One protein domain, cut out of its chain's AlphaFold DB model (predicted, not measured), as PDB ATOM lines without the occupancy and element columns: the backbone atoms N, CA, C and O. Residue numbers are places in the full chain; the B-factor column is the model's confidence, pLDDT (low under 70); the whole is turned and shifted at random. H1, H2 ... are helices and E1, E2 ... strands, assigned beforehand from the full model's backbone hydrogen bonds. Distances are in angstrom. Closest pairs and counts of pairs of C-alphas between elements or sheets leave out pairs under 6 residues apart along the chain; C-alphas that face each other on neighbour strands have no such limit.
ATOM      1  N   SER A   2     204.571 175.054 270.080       71.19
ATOM      2  CA  SER A   2     205.986 174.709 270.257       71.19
ATOM      3  C   SER A   2     206.826 175.986 270.227       71.19
ATOM      4  O   SER A   2     206.670 176.796 269.312       71.19
ATOM      5  N   ILE A   3     207.670 176.173 271.243       80.69
ATOM      6  CA  ILE A   3     208.671 177.244 271.308       80.69
ATOM      7  C   ILE A   3     210.037 176.597 271.154       80.69
ATOM      8  O   ILE A   3     210.325 175.597 271.812       80.69
ATOM      9  N   THR A   4     210.882 177.194 270.328       85.50
ATOM     10  CA  THR A   4     212.264 176.764 270.154       85.50
ATOM     11  C   THR A   4     213.178 177.692 270.942       85.50
ATOM     12  O   THR A   4     213.097 178.912 270.806       85.50
ATOM     13  N   LYS A   5     214.058 177.112 271.762       87.56
ATOM     14  CA  LYS A   5     215.151 177.832 272.422       87.56
ATOM     15  C   LYS A   5     216.349 177.879 271.473       87.56
ATOM     16  O   LYS A   5     216.829 176.829 271.052       87.56
ATOM     17  N   ARG A   6     216.861 179.069 271.177       87.06
ATOM     18  CA  ARG A   6     218.083 179.293 270.400       87.06
ATOM     19  C   ARG A   6     219.074 180.104 271.223       87.06
ATOM     20  O   ARG A   6     218.764 181.196 271.677       87.06
ATOM     21  N   GLU A   7     220.286 179.601 271.383       85.31
ATOM     22  CA  GLU A   7     221.367 180.356 272.019       85.31
ATOM     23  C   GLU A   7     222.040 181.250 270.975       85.31
ATOM     24  O   GLU A   7     222.315 180.830 269.851       85.31
ATOM     25  N   SER A   8     222.243 182.518 271.313       78.81
ATOM     26  CA  SER A   8     222.803 183.521 270.419       78.81
ATOM     27  C   SER A   8     223.808 184.367 271.194       78.81
ATOM     28  O   SER A   8     223.453 185.341 271.858       78.81
ATOM     29  N   GLY A   9     225.071 183.942 271.145       79.88
ATOM     30  CA  GLY A   9     226.138 184.519 271.960       79.88
ATOM     31  C   GLY A   9     225.857 184.324 273.451       79.88
ATOM     32  O   GLY A   9     225.634 183.203 273.898       79.88
ATOM     33  N   SER A  10     225.837 185.420 274.212       78.69
ATOM     34  CA  SER A  10     225.521 185.433 275.651       78.69
ATOM     35  C   SER A  10     224.023 185.578 275.961       78.69
ATOM     36  O   SER A  10     223.656 185.802 277.114       78.69
ATOM     37  N   ALA A  11     223.160 185.518 274.943       83.81
ATOM     38  CA  ALA A  11     221.714 185.619 275.086       83.81
ATOM     39  C   ALA A  11     221.014 184.325 274.654       83.81
ATOM     40  O   ALA A  11     221.454 183.628 273.740       83.81
ATOM     41  N   ILE A  12     219.880 184.027 275.278       87.88
ATOM     42  CA  ILE A  12     218.984 182.935 274.899       87.88
ATOM     43  C   ILE A  12     217.763 183.565 274.241       87.88
ATOM     44  O   ILE A  12     217.143 184.443 274.816       87.88
ATOM     45  N   VAL A  13     217.401 183.136 273.044       88.88
ATOM     46  CA  VAL A  13     216.243 183.630 272.299       88.88
ATOM     47  C   VAL A  13     215.210 182.517 272.210       88.88
ATOM     48  O   VAL A  13     215.543 181.371 271.924       88.88
ATOM     49  N   PHE A  14     213.953 182.849 272.455       88.56
ATOM     50  CA  PHE A  14     212.823 181.947 272.311       88.56
ATOM     51  C   PHE A  14     212.012 182.382 271.104       88.56
ATOM     52  O   PHE A  14     211.513 183.506 271.053       88.56
ATOM     53  N   GLU A  15     211.874 181.486 270.138       87.56
ATOM     54  CA  GLU A  15     211.138 181.720 268.901       87.56
ATOM     55  C   GLU A  15     209.890 180.838 268.877       87.56
ATOM     56  O   GLU A  15     209.941 179.638 269.164       87.56
ATOM     57  N   ALA A  16     208.752 181.433 268.537       83.31
ATOM     58  CA  ALA A  16     207.550 180.687 268.214       83.31
ATOM     59  C   ALA A  16     207.654 180.083 266.808       83.31
ATOM     60  O   ALA A  16     208.427 180.521 265.959       83.31
ATOM     61  N   HIS A  17     206.811 179.086 266.543       76.12
ATOM     62  CA  HIS A  17     206.768 178.377 265.261       76.12
ATOM     63  C   HIS A  17     206.473 179.278 264.041       76.12
ATOM     64  O   HIS A  17     206.737 178.893 262.908       76.12
ATOM     65  N   ASN A  18     205.929 180.480 264.258       76.69
ATOM     66  CA  ASN A  18     205.718 181.491 263.217       76.69
ATOM     67  C   ASN A  18     206.977 182.334 262.915       76.69
ATOM     68  O   ASN A  18     206.886 183.287 262.147       76.69
ATOM     69  N   GLY A  19     208.121 182.024 263.534       74.75
ATOM     70  CA  GLY A  19     209.368 182.783 263.409       74.75
ATOM     71  C   GLY A  19     209.420 184.056 264.260       74.75
ATOM     72  O   GLY A  19     210.403 184.788 264.201       74.75
ATOM     73  N   GLY A  20     208.384 184.340 265.056       81.81
ATOM     74  CA  GLY A  20     208.367 185.486 265.958       81.81
ATOM     75  C   GLY A  20     209.177 185.218 267.222       81.81
ATOM     76  O   GLY A  20     209.018 184.173 267.854       81.81
ATOM     77  N   VAL A  21     210.011 186.174 267.627       86.06
ATOM     78  CA  VAL A  21     210.692 186.109 268.923       86.06
ATOM     79  C   VAL A  21     209.690 186.438 270.028       86.06
ATOM     80  O   VAL A  21     209.084 187.510 270.047       86.06
ATOM     81  N   VAL A  22     209.505 185.488 270.941       87.06
ATOM     82  CA  VAL A  22     208.509 185.550 272.017       87.06
ATOM     83  C   VAL A  22     209.113 185.875 273.372       87.06
ATOM     84  O   VAL A  22     208.450 186.466 274.217       87.06
ATOM     85  N   ALA A  23     210.375 185.517 273.576       87.88
ATOM     86  CA  ALA A  23     211.139 185.930 274.736       87.88
ATOM     87  C   ALA A  23     212.626 185.959 274.398       87.88
ATOM     88  O   ALA A  23     213.075 185.284 273.469       87.88
ATOM     89  N   PHE A  24     213.406 186.708 275.161       87.62
ATOM     90  CA  PHE A  24     214.856 186.616 275.124       87.62
ATOM     91  C   PHE A  24     215.417 186.793 276.534       87.62
ATOM     92  O   PHE A  24     214.981 187.670 277.268       87.62
ATOM     93  N   CYS A  25     216.391 185.976 276.918       86.94
ATOM     94  CA  CYS A  25     217.126 186.134 278.159       86.94
ATOM     95  C   CYS A  25     218.535 186.660 277.906       86.94
ATOM     96  O   CYS A  25     219.253 186.137 277.055       86.94
ATOM     97  N   ARG A  26     218.954 187.665 278.673       85.88
ATOM     98  CA  ARG A  26     220.301 188.240 278.653       85.88
ATOM     99  C   ARG A  26     220.616 188.816 280.034       85.88
ATOM    100  O   ARG A  26     219.739 189.392 280.666       85.88
ATOM    101  N   GLN A  27     221.870 188.708 280.480       80.12
ATOM    102  CA  GLN A  27     222.342 189.322 281.739       80.12
ATOM    103  C   GLN A  27     221.516 188.924 282.983       80.12
ATOM    104  O   GLN A  27     221.275 189.750 283.853       80.12
ATOM    105  N   GLY A  28     221.053 187.671 283.070       83.19
ATOM    106  CA  GLY A  28     220.285 187.206 284.236       83.19
ATOM    107  C   GLY A  28     218.816 187.649 284.269       83.19
ATOM    108  O   GLY A  28     218.100 187.290 285.198       83.19
ATOM    109  N   ALA A  29     218.338 188.347 283.237       87.19
ATOM    110  CA  ALA A  29     216.924 188.659 283.050       87.19
ATOM    111  C   ALA A  29     216.389 188.008 281.769       87.19
ATOM    112  O   ALA A  29     217.121 187.857 280.789       87.19
ATOM    113  N   CYS A  30     215.120 187.608 281.777       87.50
ATOM    114  CA  CYS A  30     214.397 187.111 280.619       87.50
ATOM    115  C   CYS A  30     213.193 187.978 280.323       87.50
ATOM    116  O   CYS A  30     212.231 188.004 281.079       87.50
ATOM    117  N   TYR A  31     213.243 188.645 279.188       87.88
ATOM    118  CA  TYR A  31     212.218 189.553 278.732       87.88
ATOM    119  C   TYR A  31     211.228 188.774 277.880       87.88
ATOM    120  O   TYR A  31     211.625 188.094 276.932       87.88
ATOM    121  N   VAL A  32     209.943 188.866 278.203       86.88
ATOM    122  CA  VAL A  32     208.868 188.243 277.418       86.88
ATOM    123  C   VAL A  32     208.135 189.315 276.633       86.88
ATOM    124  O   VAL A  32     207.855 190.398 277.146       86.88
ATOM    125  N   ASN A  33     207.811 189.010 275.380       85.56
ATOM    126  CA  ASN A  33     207.008 189.890 274.549       85.56
ATOM    127  C   ASN A  33     205.565 189.933 275.093       85.56
ATOM    128  O   ASN A  33     204.928 188.876 275.166       85.56
ATOM    129  N   PRO A  34     205.014 191.117 275.419       79.50
ATOM    130  CA  PRO A  34     203.679 191.241 276.012       79.50
ATOM    131  C   PRO A  34     202.539 190.766 275.099       79.50
ATOM    132  O   PRO A  34     201.452 190.467 275.582       79.50
ATOM    133  N   LEU A  35     202.766 190.653 273.785       80.06
ATOM    134  CA  LEU A  35     201.776 190.098 272.848       80.06
ATOM    135  C   LEU A  35     201.665 188.573 272.918       80.06
ATOM    136  O   LEU A  35     200.789 187.982 272.281       80.06
ATOM    137  N   CYS A  36     202.558 187.910 273.646       74.88
ATOM    138  CA  CYS A  36     202.511 186.468 273.787       74.88
ATOM    139  C   CYS A  36     201.344 186.045 274.677       74.88
ATOM    140  O   CYS A  36     201.161 186.533 275.788       74.88
ATOM    141  N   THR A  37     200.565 185.073 274.204       68.69
ATOM    142  CA  THR A  37     199.494 184.475 275.005       68.69
ATOM    143  C   THR A  37     200.082 183.734 276.211       68.69
ATOM    144  O   THR A  37     201.203 183.227 276.155       68.69
ATOM    145  N   SER A  38     199.323 183.621 277.310       67.06
ATOM    146  CA  SER A  38     199.787 182.984 278.564       67.06
ATOM    147  C   SER A  38     200.432 181.599 278.374       67.06
ATOM    148  O   SER A  38     201.357 181.243 279.103       67.06
ATOM    149  N   GLY A  39     200.007 180.830 277.364       70.25
ATOM    150  CA  GLY A  39     200.607 179.527 277.054       70.25
ATOM    151  C   GLY A  39     202.072 179.609 276.609       70.25
ATOM    152  O   GLY A  39     202.857 178.715 276.907       70.25
ATOM    153  N   VAL A  40     202.466 180.695 275.943       75.06
ATOM    154  CA  VAL A  40     203.851 180.927 275.519       75.06
ATOM    155  C   VAL A  40     204.723 181.286 276.719       75.06
ATOM    156  O   VAL A  40     205.800 180.718 276.885       75.06
ATOM    157  N   LYS A  41     204.222 182.151 277.608       76.19
ATOM    158  CA  LYS A  41     204.901 182.520 278.857       76.19
ATOM    159  C   LYS A  41     205.205 181.291 279.717       76.19
ATOM    160  O   LYS A  41     206.325 181.146 280.193       76.19
ATOM    161  N   SER A  42     204.249 180.367 279.845       80.50
ATOM    162  CA  SER A  42     204.449 179.112 280.584       80.50
ATOM    163  C   SER A  42     205.553 178.236 279.978       80.50
ATOM    164  O   SER A  42     206.347 177.651 280.712       80.50
ATOM    165  N   SER A  43     205.631 178.155 278.649       82.31
ATOM    166  CA  SER A  43     206.689 177.404 277.967       82.31
ATOM    167  C   SER A  43     208.062 178.063 278.123       82.31
ATOM    168  O   SER A  43     209.047 177.362 278.334       82.31
ATOM    169  N   VAL A  44     208.141 179.398 278.076       80.12
ATOM    170  CA  VAL A  44     209.387 180.140 278.345       80.12
ATOM    171  C   VAL A  44     209.839 179.919 279.789       80.12
ATOM    172  O   VAL A  44     210.986 179.544 280.005       80.12
ATOM    173  N   LEU A  45     208.931 180.041 280.763       81.06
ATOM    174  CA  LEU A  45     209.192 179.758 282.181       81.06
ATOM    175  C   LEU A  45     209.714 178.331 282.415       81.06
ATOM    176  O   LEU A  45     210.558 178.118 283.277       81.06
ATOM    177  N   SER A  46     209.234 177.352 281.645       82.62
ATOM    178  CA  SER A  46     209.691 175.962 281.759       82.62
ATOM    179  C   SER A  46     211.071 175.713 281.139       82.62
ATOM    180  O   SER A  46     211.704 174.710 281.467       82.62
ATOM    181  N   LEU A  47     211.511 176.567 280.214       82.50
ATOM    182  CA  LEU A  47     212.760 176.412 279.463       82.50
ATOM    183  C   LEU A  47     213.852 177.402 279.898       82.50
ATOM    184  O   LEU A  47     215.008 177.247 279.495       82.50
ATOM    185  N   MET A  48     213.499 178.427 280.678       80.31
ATOM    186  CA  MET A  48     214.449 179.412 281.182       80.31
ATOM    187  C   MET A  48     215.315 178.828 282.314       80.31
ATOM    188  O   MET A  48     214.879 177.926 283.035       80.31
ATOM    189  N   PRO A  49     216.546 179.332 282.503       77.88
ATOM    190  CA  PRO A  49     217.374 178.940 283.637       77.88
ATOM    191  C   PRO A  49     216.740 179.394 284.961       77.88
ATOM    192  O   PRO A  49     216.148 180.467 285.027       77.88
ATOM    193  N   LYS A  50     216.908 178.607 286.031       78.31
ATOM    194  CA  LYS A  50     216.322 178.894 287.359       78.31
ATOM    195  C   LYS A  50     216.836 180.184 288.014       78.31
ATOM    196  O   LYS A  50     216.142 180.737 288.856       78.31
ATOM    197  N   ASP A  51     218.018 180.646 287.616       81.75
ATOM    198  CA  ASP A  51     218.670 181.864 288.124       81.75
ATOM    199  C   ASP A  51     218.293 183.135 287.348       81.75
ATOM    200  O   ASP A  51     218.869 184.199 287.564       81.75
ATOM    201  N   VAL A  52     217.357 183.037 286.403       84.00
ATOM    202  CA  VAL A  52     216.969 184.162 285.552       84.00
ATOM    203  C   VAL A  52     215.616 184.705 285.986       84.00
ATOM    204  O   VAL A  52     214.647 183.958 286.126       84.00
ATOM    205  N   VAL A  53     215.541 186.022 286.170       85.94
ATOM    206  CA  VAL A  53     214.296 186.713 286.523       85.94
ATOM    207  C   VAL A  53     213.482 186.964 285.260       85.94
ATOM    208  O   VAL A  53     214.019 187.443 284.266       85.94
ATOM    209  N   LEU A  54     212.188 186.650 285.283       83.69
ATOM    210  CA  LEU A  54     211.290 186.985 284.183       83.69
ATOM    211  C   LEU A  54     210.855 188.451 284.306       83.69
ATOM    212  O   LEU A  54     210.179 188.812 285.268       83.69
ATOM    213  N   GLU A  55     211.201 189.269 283.322       84.06
ATOM    214  CA  GLU A  55     210.696 190.628 283.165       84.06
ATOM    215  C   GLU A  55     209.651 190.672 282.050       84.06
ATOM    216  O   GLU A  55     209.875 190.272 280.905       84.06
ATOM    217  N   GLU A  56     208.468 191.170 282.391       79.56
ATOM    218  CA  GLU A  56     207.424 191.452 281.416       79.56
ATOM    219  C   GLU A  56     207.532 192.910 281.002       79.56
ATOM    220  O   GLU A  56     207.321 193.817 281.807       79.56
ATOM    221  N   LEU A  57     207.871 193.132 279.735       81.31
ATOM    222  CA  LEU A  57     207.898 194.479 279.184       81.31
ATOM    223  C   LEU A  57     206.473 194.982 278.986       81.31
ATOM    224  O   LEU A  57     205.578 194.224 278.614       81.31
ATOM    225  N   GLN A  58     206.273 196.279 279.212       80.06
ATOM    226  CA  GLN A  58     204.954 196.896 279.090       80.06
ATOM    227  C   GLN A  58     204.513 197.011 277.631       80.06
ATOM    228  O   GLN A  58     203.323 196.906 277.334       80.06
ATOM    229  N   THR A  59     205.464 197.203 276.713       84.00
ATOM    230  CA  THR A  59     205.175 197.387 275.290       84.00
ATOM    231  C   THR A  59     206.013 196.477 274.393       84.00
ATOM    232  O   THR A  59     207.168 196.151 274.669       84.00
ATOM    233  N   THR A  60     205.432 196.072 273.261       82.25
ATOM    234  CA  THR A  60     206.133 195.301 272.221       82.25
ATOM    235  C   THR A  60     207.309 196.072 271.634       82.25
ATOM    236  O   THR A  60     208.308 195.470 271.254       82.25
ATOM    237  N   SER A  61     207.200 197.400 271.550       85.06
ATOM    238  CA  SER A  61     208.255 198.257 271.010       85.06
ATOM    239  C   SER A  61     209.529 198.155 271.842       85.06
ATOM    240  O   SER A  61     210.585 197.885 271.279       85.06
ATOM    241  N   GLU A  62     209.425 198.247 273.172       84.62
ATOM    242  CA  GLU A  62     210.570 198.068 274.077       84.62
ATOM    243  C   GLU A  62     211.208 196.684 273.918       84.62
ATOM    244  O   GLU A  62     212.432 196.554 273.886       84.62
ATOM    245  N   PHE A  63     210.384 195.645 273.754       87.19
ATOM    246  CA  PHE A  63     210.871 194.289 273.507       87.19
ATOM    247  C   PHE A  63     211.675 194.197 272.209       87.19
ATOM    248  O   PHE A  63     212.762 193.618 272.192       87.19
ATOM    249  N   LEU A  64     211.159 194.775 271.123       84.81
ATOM    250  CA  LEU A  64     211.832 194.779 269.826       84.81
ATOM    251  C   LEU A  64     213.115 195.616 269.851       84.81
ATOM    252  O   LEU A  64     214.113 195.196 269.270       84.81
ATOM    253  N   GLU A  65     213.122 196.752 270.548       87.31
ATOM    254  CA  GLU A  65     214.323 197.572 270.722       87.31
ATOM    255  C   GLU A  65     215.411 196.835 271.508       87.31
ATOM    256  O   GLU A  65     216.582 196.868 271.125       87.31
ATOM    257  N   LEU A  66     215.046 196.138 272.587       83.44
ATOM    258  CA  LEU A  66     215.996 195.334 273.351       83.44
ATOM    259  C   LEU A  66     216.514 194.143 272.540       83.44
ATOM    260  O   LEU A  66     217.711 193.854 272.572       83.44
ATOM    261  N   LEU A  67     215.639 193.492 271.772       82.69
ATOM    262  CA  LEU A  67     216.019 192.413 270.866       82.69
ATOM    263  C   LEU A  67     216.955 192.901 269.753       82.69
ATOM    264  O   LEU A  67     217.880 192.182 269.386       82.69
ATOM    265  N   ALA A  68     216.751 194.111 269.228       83.50
ATOM    266  CA  ALA A  68     217.625 194.716 268.224       83.50
ATOM    267  C   ALA A  68     219.010 195.089 268.786       83.50
ATOM    268  O   ALA A  68     219.973 195.173 268.029       83.50
TER     269      ALA A  68
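This is residues 2 to 68 of the 70 residues of an uncharacterized protein of Chroococcidiopsis cubana SAG 39.79 (UniProt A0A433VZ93). A five-stranded, strongly twisted sheet curls partly round helix H1, which sits in its hollow, while a second helix, H2, covers part of the opposite face. H2 packs over the inner strands E3 and E4. The printed part has 67 residues, with two named helices and five named strands in the chain order E1, E2, E3, E4, H1, E5, H2; the mixed sheet has the order E1, E2, E3, E4, E5, with E4 and E5 parallel and the other neighbours antiparallel. The class is mixed, helices and strands. The whole is compact and rounded, with a radius of gyration of the C-alphas of 10.5 A and spans of 24 by 24 by 19 A.

The sheet holds E1, residues 3 to 8, E2, residues 11 to 16, E3, residues 21 to 26, E4, residues 29 to 32, and E5, residues 53 to 56. E1 to E4 form a meander, each strand the antiparallel neighbour of the one before, and each successive pair is a hairpin. N 6 and O 13 of E1 and E2 are 2.8 A apart, N 12 and O 25 of E2 and E3 2.8 A, and N 24 and O 31 of E3 and E4 2.9 A, within hydrogen-bond range. E4 and E5 are parallel at 32 degrees, with N 30 and O 53 within range at 2.7 A. H1, residues 38 to 47, is on the sheet; its closest C-alphas to E1 are those of Ile 3 and Ser 43, 6.9 A apart. E4, H1 and E5 form a strand-helix-strand unit, two parallel neighbour strands with a helix between, whose crossover is right-handed. H2, residues 60 to 68, is on the opposite face, at a height over the sheet of 9.2 A. It lies over E3 and only just over E4, where 3 of its C-alphas fall, and runs slantwise to the strands, at 56 degrees to E3 on the local plane. The sheet with a helix on each face makes three layers. H1 and H2 are apart. In both helices every O i to N i+4 pair is within hydrogen-bond range.

E1 begins at C-alpha 3, (208.671, 177.244, 271.308), and is 15.5 A long from first to last C-alpha; E2 is 16.5 A, E3 13.8 A, and E4 and E5 9.8 A each. H1 is 14.6 A long from C-alpha 38, (199.787, 182.984, 278.564). H2 is 12.2 A long and ends at C-alpha 68, (217.625, 194.716, 268.224).

The C-alphas farthest apart, those of Asn 18 and Asp 51, are 28.1 A apart. The printed part has no cut, and its links between named elements are tight. Mean pLDDT of the printed part is 82.2; residues 37 to 38 are under 70.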